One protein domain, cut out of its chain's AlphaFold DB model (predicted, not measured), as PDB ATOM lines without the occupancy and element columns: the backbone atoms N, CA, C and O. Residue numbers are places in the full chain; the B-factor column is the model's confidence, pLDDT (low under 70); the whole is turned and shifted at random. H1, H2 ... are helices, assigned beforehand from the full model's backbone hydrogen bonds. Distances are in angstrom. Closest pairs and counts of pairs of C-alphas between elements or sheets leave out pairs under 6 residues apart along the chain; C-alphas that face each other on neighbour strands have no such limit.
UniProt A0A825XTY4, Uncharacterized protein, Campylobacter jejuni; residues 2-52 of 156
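This is residues 2 to 52 of the 156 residues of an uncharacterized protein of Campylobacter jejuni (UniProt A0A825XTY4). Three short helices stand nearly side by side in a small up-and-down bundle, their centres making a triangle: H1 runs one way, H2 comes back, and H3 runs the first way again. The end of the printed part, residues 46 to 52, has no named element and folds back past H3. The printed part has 51 residues, with three named helices in the order H1, H2, H3 and no named strand, and its class is all helix. It is compact, with a radius of gyration of the C-alphas of 10.0 A, and spans 30 by 23 by 16 A.

H1, residues 2 to 14, is the longest helix; it begins at C-alpha 2 (-11.305, 24.191, 5.597) and measures 19.1 A from first to last C-alpha. H2, residues 19 to 26, measures 10.2 A. H3, residues 35 to 45, measures 15.2 A and ends at C-alpha 45 (-26.761, 36.093, 0.345).

The helix packing is mostly aligned, with all three pairs of helices at a shallow tilt. H1 touches H2 with residues 9 to 13 alone; the closest C-alphas are those of Ala 9 and Leu 26, 6.3 A apart. These two helices form a hairpin, running opposite ways at a shallow tilt of 17 degrees. H1 only just touches H3, with 3 pairs of C-alphas within 8 A and with residues 6 to 9 of H1 alone; the closest are those of Phe 6 and Leu 37, 5.9 A apart. H1 and H3 run the same way at a shallow tilt of 21 degrees. H2 and H3 also form a hairpin, opposite ways at a shallow tilt of 16 degrees. They only just touch, with 3 pairs of C-alphas within 8 A, the closest being those of Leu 26 and Val 41, 7.6 A apart. In H1, H2 and H3 every O i to N i+4 pair is within hydrogen-bond range.

The two C-alphas farthest apart are those of Asn 16 and Asn 52, at 30.3 A. The printed part has no cut. The link from H1 to H2 is tight, with 4 residues, and that from H2 to H3 is short, with 8. The mean pLDDT of the printed part is 93.4, and no printed residue is under 70.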
ATOM      1  N   LYS A   2     -10.421  23.460   6.535       90.31
ATOM      2  CA  LYS A   2     -11.305  24.191   5.597       90.31
ATOM      3  C   LYS A   2     -12.492  23.365   5.067       90.31
ATOM      4  O   LYS A   2     -13.618  23.847   5.063       90.31
ATOM      5  N   GLU A   3     -12.261  22.114   4.679       92.81
ATOM      6  CA  GLU A   3     -13.330  21.204   4.232       92.81
ATOM      7  C   GLU A   3     -14.329  20.878   5.343       92.81
ATOM      8  O   GLU A   3     -15.531  20.950   5.127       92.81
ATOM      9  N   SER A   4     -13.843  20.579   6.552       92.75
ATOM     10  CA  SER A   4     -14.711  20.305   7.703       92.75
ATOM     11  C   SER A   4     -15.595  21.506   8.036       92.75
ATOM     12  O   SER A   4     -16.784  21.336   8.288       92.75
ATOM     13  N   ASP A   5     -15.038  22.716   7.991       93.44
ATOM     14  CA  ASP A   5     -15.796  23.946   8.220       93.44
ATOM     15  C   ASP A   5     -16.828  24.187   7.109       93.44
ATOM     16  O   ASP A   5     -17.961  24.570   7.390       93.44
ATOM     17  N   PHE A   6     -16.479  23.877   5.857       95.44
ATOM     18  CA  PHE A   6     -17.414  23.933   4.736       95.44
ATOM     19  C   PHE A   6     -18.557  22.911   4.859       95.44
ATOM     20  O   PHE A   6     -19.714  23.267   4.661       95.44
ATOM     21  N   ILE A   7     -18.270  21.669   5.253       94.50
ATOM     22  CA  ILE A   7     -19.296  20.637   5.469       94.50
ATOM     23  C   ILE A   7     -20.263  21.065   6.581       94.50
ATOM     24  O   ILE A   7     -21.475  21.017   6.381       94.50
ATOM     25  N   LYS A   8     -19.754  21.582   7.707       94.94
ATOM     26  CA  LYS A   8     -20.601  22.127   8.785       94.94
ATOM     27  C   LYS A   8     -21.487  23.276   8.301       94.94
ATOM     28  O   LYS A   8     -22.638  23.386   8.713       94.94
ATOM     29  N   ALA A   9     -20.967  24.135   7.425       94.75
ATOM     30  CA  ALA A   9     -21.745  25.210   6.818       94.75
ATOM     31  C   ALA A   9     -22.852  24.683   5.887       94.75
ATOM     32  O   ALA A   9     -23.960  25.222   5.891       94.75
ATOM     33  N   LEU A  10     -22.591  23.615   5.126       93.69
ATOM     34  CA  LEU A  10     -23.616  22.952   4.316       93.69
ATOM     35  C   LEU A  10     -24.709  22.321   5.187       93.69
ATOM     36  O   LEU A  10     -25.887  22.531   4.908       93.69
ATOM     37  N   GLU A  11     -24.342  21.624   6.264       94.25
ATOM     38  CA  GLU A  11     -25.298  21.072   7.237       94.25
ATOM     39  C   GLU A  11     -26.157  22.173   7.874       94.25
ATOM     40  O   GLU A  11     -27.380  22.066   7.950       94.25
ATOM     41  N   LEU A  12     -25.548  23.296   8.260       93.44
ATOM     42  CA  LEU A  12     -26.272  24.452   8.787       93.44
ATOM     43  C   LEU A  12     -27.319  24.985   7.792       93.44
ATOM     44  O   LEU A  12     -28.401  25.415   8.199       93.44
ATOM     45  N   CYS A  13     -27.035  24.931   6.487       89.88
ATOM     46  CA  CYS A  13     -27.979  25.368   5.460       89.88
ATOM     47  C   CYS A  13     -29.238  24.489   5.383       89.88
ATOM     48  O   CYS A  13     -30.285  24.987   4.955       89.88
ATOM     49  N   THR A  14     -29.164  23.224   5.813       90.88
ATOM     50  CA  THR A  14     -30.301  22.289   5.805       90.88
ATOM     51  C   THR A  14     -31.175  22.391   7.051       90.88
ATOM     52  O   THR A  14     -32.249  21.795   7.090       90.88
ATOM     53  N   PHE A  15     -30.747  23.118   8.087       91.31
ATOM     54  CA  PHE A  15     -31.535  23.265   9.309       91.31
ATOM     55  C   PHE A  15     -32.831  24.042   9.064       91.31
ATOM     56  O   PHE A  15     -32.877  24.999   8.289       91.31
ATOM     57  N   ASN A  16     -33.886  23.649   9.779       91.50
ATOM     58  CA  ASN A  16     -35.186  24.310   9.736       91.50
ATOM     59  C   ASN A  16     -35.218  25.529  10.676       91.50
ATOM     60  O   ASN A  16     -35.958  25.566  11.656       91.50
ATOM     61  N   ILE A  17     -34.331  26.482  10.405       93.12
ATOM     62  CA  ILE A  17     -34.243  27.794  11.058       93.12
ATOM     63  C   ILE A  17     -34.356  28.882   9.986       93.12
ATOM     64  O   ILE A  17     -34.270  28.583   8.791       93.12
ATOM     65  N   THR A  18     -34.549  30.133  10.395       93.12
ATOM     66  CA  THR A  18     -34.715  31.240   9.441       93.12
ATOM     67  C   THR A  18     -33.432  31.502   8.647       93.12
ATOM     68  O   THR A  18     -32.326  31.257   9.134       93.12
ATOM     69  N   ASP A  19     -33.554  32.028   7.426       90.50
ATOM     70  CA  ASP A  19     -32.381  32.336   6.596       90.50
ATOM     71  C   ASP A  19     -31.482  33.413   7.223       90.50
ATOM     72  O   ASP A  19     -30.260  33.326   7.115       90.50
ATOM     73  N   GLU A  20     -32.047  34.361   7.979       92.56
ATOM     74  CA  GLU A  20     -31.261  35.334   8.749       92.56
ATOM     75  C   GLU A  20     -30.448  34.672   9.874       92.56
ATOM     76  O   GLU A  20     -29.281  35.008  10.092       92.56
ATOM     77  N   GLU A  21     -31.008  33.672  10.563       93.94
ATOM     78  CA  GLU A  21     -30.262  32.908  11.569       93.94
ATOM     79  C   GLU A  21     -29.174  32.033  10.938       93.94
ATOM     80  O   GLU A  21     -28.076  31.930  11.497       93.94
ATOM     81  N   LYS A  22     -29.436  31.426   9.770       93.50
ATOM     82  CA  LYS A  22     -28.412  30.689   9.004       93.50
ATOM     83  C   LYS A  22     -27.281  31.615   8.597       93.50
ATOM     84  O   LYS A  22     -26.123  31.274   8.812       93.50
ATOM     85  N   LYS A  23     -27.607  32.789   8.052       93.88
ATOM     86  CA  LYS A  23     -26.639  33.818   7.674       93.88
ATOM     87  C   LYS A  23     -25.776  34.214   8.863       93.88
ATOM     88  O   LYS A  23     -24.559  34.116   8.765       93.88
ATOM     89  N   LYS A  24     -26.379  34.569  10.002       93.69
ATOM     90  CA  LYS A  24     -25.632  34.935  11.215       93.69
ATOM     91  C   LYS A  24     -24.642  33.841  11.625       93.69
ATOM     92  O   LYS A  24     -23.472  34.139  11.826       93.69
ATOM     93  N   LYS A  25     -25.092  32.586  11.684       93.75
ATOM     94  CA  LYS A  25     -24.242  31.442  12.045       93.75
ATOM     95  C   LYS A  25     -23.161  31.144  10.999       93.75
ATOM     96  O   LYS A  25     -22.055  30.765  11.360       93.75
ATOM     97  N   LEU A  26     -23.439  31.328   9.707       93.19
ATOM     98  CA  LEU A  26     -22.437  31.172   8.644       93.19
ATOM     99  C   LEU A  26     -21.330  32.226   8.741       93.19
ATOM    100  O   LEU A  26     -20.171  31.915   8.485       93.19
ATOM    101  N   LEU A  27     -21.673  33.449   9.149       92.38
ATOM    102  CA  LEU A  27     -20.710  34.533   9.347       92.38
ATOM    103  C   LEU A  27     -19.802  34.335  10.573       92.38
ATOM    104  O   LEU A  27     -18.801  35.032  10.695       92.38
ATOM    105  N   GLU A  28     -20.102  33.382  11.461       92.62
ATOM    106  CA  GLU A  28     -19.222  33.013  12.584       92.62
ATOM    107  C   GLU A  28     -18.025  32.149  12.133       92.62
ATOM    108  O   GLU A  28     -17.059  31.982  12.882       92.62
ATOM    109  N   PHE A  29     -18.056  31.602  10.912       90.81
ATOM    110  CA  PHE A  29     -16.936  30.853  10.346       90.81
ATOM    111  C   PHE A  29     -15.817  31.781   9.851       90.81
ATOM    112  O   PHE A  29     -16.039  32.926   9.464       90.81
ATOM    113  N   LYS A  30     -14.589  31.251   9.776       88.19
ATOM    114  CA  LYS A  30     -13.443  31.943   9.162       88.19
ATOM    115  C   LYS A  30     -13.554  31.932   7.634       88.19
ATOM    116  O   LYS A  30     -12.955  31.090   6.967       88.19
ATOM    117  N   ILE A  31     -14.365  32.840   7.096       87.75
ATOM    118  CA  ILE A  31     -14.698  32.908   5.665       87.75
ATOM    119  C   ILE A  31     -13.494  33.322   4.811       87.75
ATOM    120  O   ILE A  31     -13.259  32.707   3.775       87.75
ATOM    121  N   GLU A  32     -12.717  34.316   5.251       84.38
ATOM    122  CA  GLU A  32     -11.585  34.883   4.494       84.38
ATOM    123  C   GLU A  32     -10.543  33.822   4.097       84.38
ATOM    124  O   GLU A  32      -9.988  33.853   3.001       84.38
ATOM    125  N   ASP A  33     -10.340  32.815   4.949       87.00
ATOM    126  CA  ASP A  33      -9.385  31.732   4.713       87.00
ATOM    127  C   ASP A  33      -9.965  30.566   3.896       87.00
ATOM    128  O   ASP A  33      -9.258  29.587   3.634       87.00
ATOM    129  N   ASN A  34     -11.240  30.601   3.506       94.56
ATOM    130  CA  ASN A  34     -11.929  29.461   2.909       94.56
ATOM    131  C   ASN A  34     -12.753  29.863   1.671       94.56
ATOM    132  O   ASN A  34     -13.924  30.226   1.806       94.56
ATOM    133  N   PRO A  35     -12.187  29.718   0.456       94.88
ATOM    134  CA  PRO A  35     -12.860  30.073  -0.796       94.88
ATOM    135  C   PRO A  35     -14.242  29.438  -0.976       94.88
ATOM    136  O   PRO A  35     -15.167  30.089  -1.456       94.88
ATOM    137  N   MET A  36     -14.422  28.191  -0.528       96.25
ATOM    138  CA  MET A  36     -15.710  27.498  -0.616       96.25
ATOM    139  C   MET A  36     -16.776  28.175   0.252       96.25
ATOM    140  O   MET A  36     -17.902  28.368  -0.203       96.25
ATOM    141  N   LEU A  37     -16.419  28.576   1.478       96.44
ATOM    142  CA  LEU A  37     -17.317  29.337   2.352       96.44
ATOM    143  C   LEU A  37     -17.584  30.730   1.787       96.44
ATOM    144  O   LEU A  37     -18.737  31.152   1.744       96.44
ATOM    145  N   GLY A  38     -16.542  31.416   1.313       96.69
ATOM    146  CA  GLY A  38     -16.665  32.728   0.682       96.69
ATOM    147  C   GLY A  38     -17.652  32.708  -0.478       96.69
ATOM    148  O   GLY A  38     -18.583  33.517  -0.506       96.69
ATOM    149  N   ARG A  39     -17.501  31.739  -1.387       97.12
ATOM    150  CA  ARG A  39     -18.427  31.528  -2.497       97.12
ATOM    151  C   ARG A  39     -19.831  31.178  -2.017       97.12
ATOM    152  O   ARG A  39     -20.775  31.770  -2.515       97.12
ATOM    153  N   LEU A  40     -19.986  30.247  -1.070       96.81
ATOM    154  CA  LEU A  40     -21.299  29.845  -0.541       96.81
ATOM    155  C   LEU A  40     -22.074  31.035   0.039       96.81
ATOM    156  O   LEU A  40     -23.273  31.171  -0.197       96.81
ATOM    157  N   VAL A  41     -21.389  31.903   0.786       96.25
ATOM    158  CA  VAL A  41     -21.986  33.118   1.352       96.25
ATOM    159  C   VAL A  41     -22.402  34.088   0.250       96.25
ATOM    160  O   VAL A  41     -23.506  34.630   0.309       96.25
ATOM    161  N   PHE A  42     -21.560  34.272  -0.769       96.88
ATOM    162  CA  PHE A  42     -21.895  35.125  -1.906       96.88
ATOM    163  C   PHE A  42     -23.077  34.562  -2.707       96.88
ATOM    164  O   PHE A  42     -24.021  35.282  -2.994       96.88
ATOM    165  N   GLU A  43     -23.075  33.266  -3.002       95.62
ATOM    166  CA  GLU A  43     -24.136  32.598  -3.761       95.62
ATOM    167  C   GLU A  43     -25.497  32.662  -3.058       95.62
ATOM    168  O   GLU A  43     -26.518  32.830  -3.716       95.62
ATOM    169  N   LYS A  44     -25.528  32.525  -1.727       94.06
ATOM    170  CA  LYS A  44     -26.785  32.508  -0.964       94.06
ATOM    171  C   LYS A  44     -27.299  33.889  -0.585       94.06
ATOM    172  O   LYS A  44     -28.509  34.074  -0.504       94.06
ATOM    173  N   TYR A  45     -26.399  34.820  -0.281       94.94
ATOM    174  CA  TYR A  45     -26.761  36.093   0.345       94.94
ATOM    175  C   TYR A  45     -26.252  37.316  -0.416       94.94
ATOM    176  O   TYR A  45     -26.391  38.423   0.100       94.94
ATOM    177  N   HIS A  46     -25.639  37.129  -1.591       94.75
ATOM    178  CA  HIS A  46     -25.086  38.198  -2.433       94.75
ATOM    179  C   HIS A  46     -24.134  39.133  -1.666       94.75
ATOM    180  O   HIS A  46     -24.072  40.336  -1.900       94.75
ATOM    181  N   MET A  47     -23.407  38.579  -0.689       94.62
ATOM    182  CA  MET A  47     -22.624  39.358   0.268       94.62
ATOM    183  C   MET A  47     -21.132  39.255  -0.029       94.62
ATOM    184  O   MET A  47     -20.517  38.194   0.125       94.62
ATOM    185  N   PHE A  48     -20.549  40.385  -0.421       95.00
ATOM    186  CA  PHE A  48     -19.115  40.505  -0.615       95.00
ATOM    187  C   PHE A  48     -18.395  40.728   0.720       95.00
ATOM    188  O   PHE A  48     -18.675  41.680   1.441       95.00
ATOM    189  N   LEU A  49     -17.460  39.837   1.033       94.50
ATOM    190  CA  LEU A  49     -16.650  39.799   2.254       94.50
ATOM    191  C   LEU A  49     -15.154  39.679   1.915       94.50
ATOM    192  O   LEU A  49     -14.388  39.101   2.678       94.50
ATOM    193  N   GLY A  50     -14.744  40.154   0.735       94.12
ATOM    194  CA  GLY A  50     -13.367  40.010   0.253       94.12
ATOM    195  C   GLY A  50     -13.095  38.705  -0.502       94.12
ATOM    196  O   GLY A  50     -11.940  38.300  -0.614       94.12
ATOM    197  N   GLN A  51     -14.129  38.033  -1.027       95.81
ATOM    198  CA  GLN A  51     -13.940  36.848  -1.869       95.81
ATOM    199  C   GLN A  51     -13.033  37.155  -3.069       95.81
ATOM    200  O   GLN A  51     -13.083  38.235  -3.662       95.81
ATOM    201  N   ASN A  52     -12.235  36.168  -3.472       95.88
ATOM    202  CA  ASN A  52     -11.401  36.285  -4.659       95.88
ATOM    203  C   ASN A  52     -12.273  36.318  -5.926       95.88
ATOM    204  O   ASN A  52     -13.172  35.493  -6.088       95.88
TER     205      ASN A  52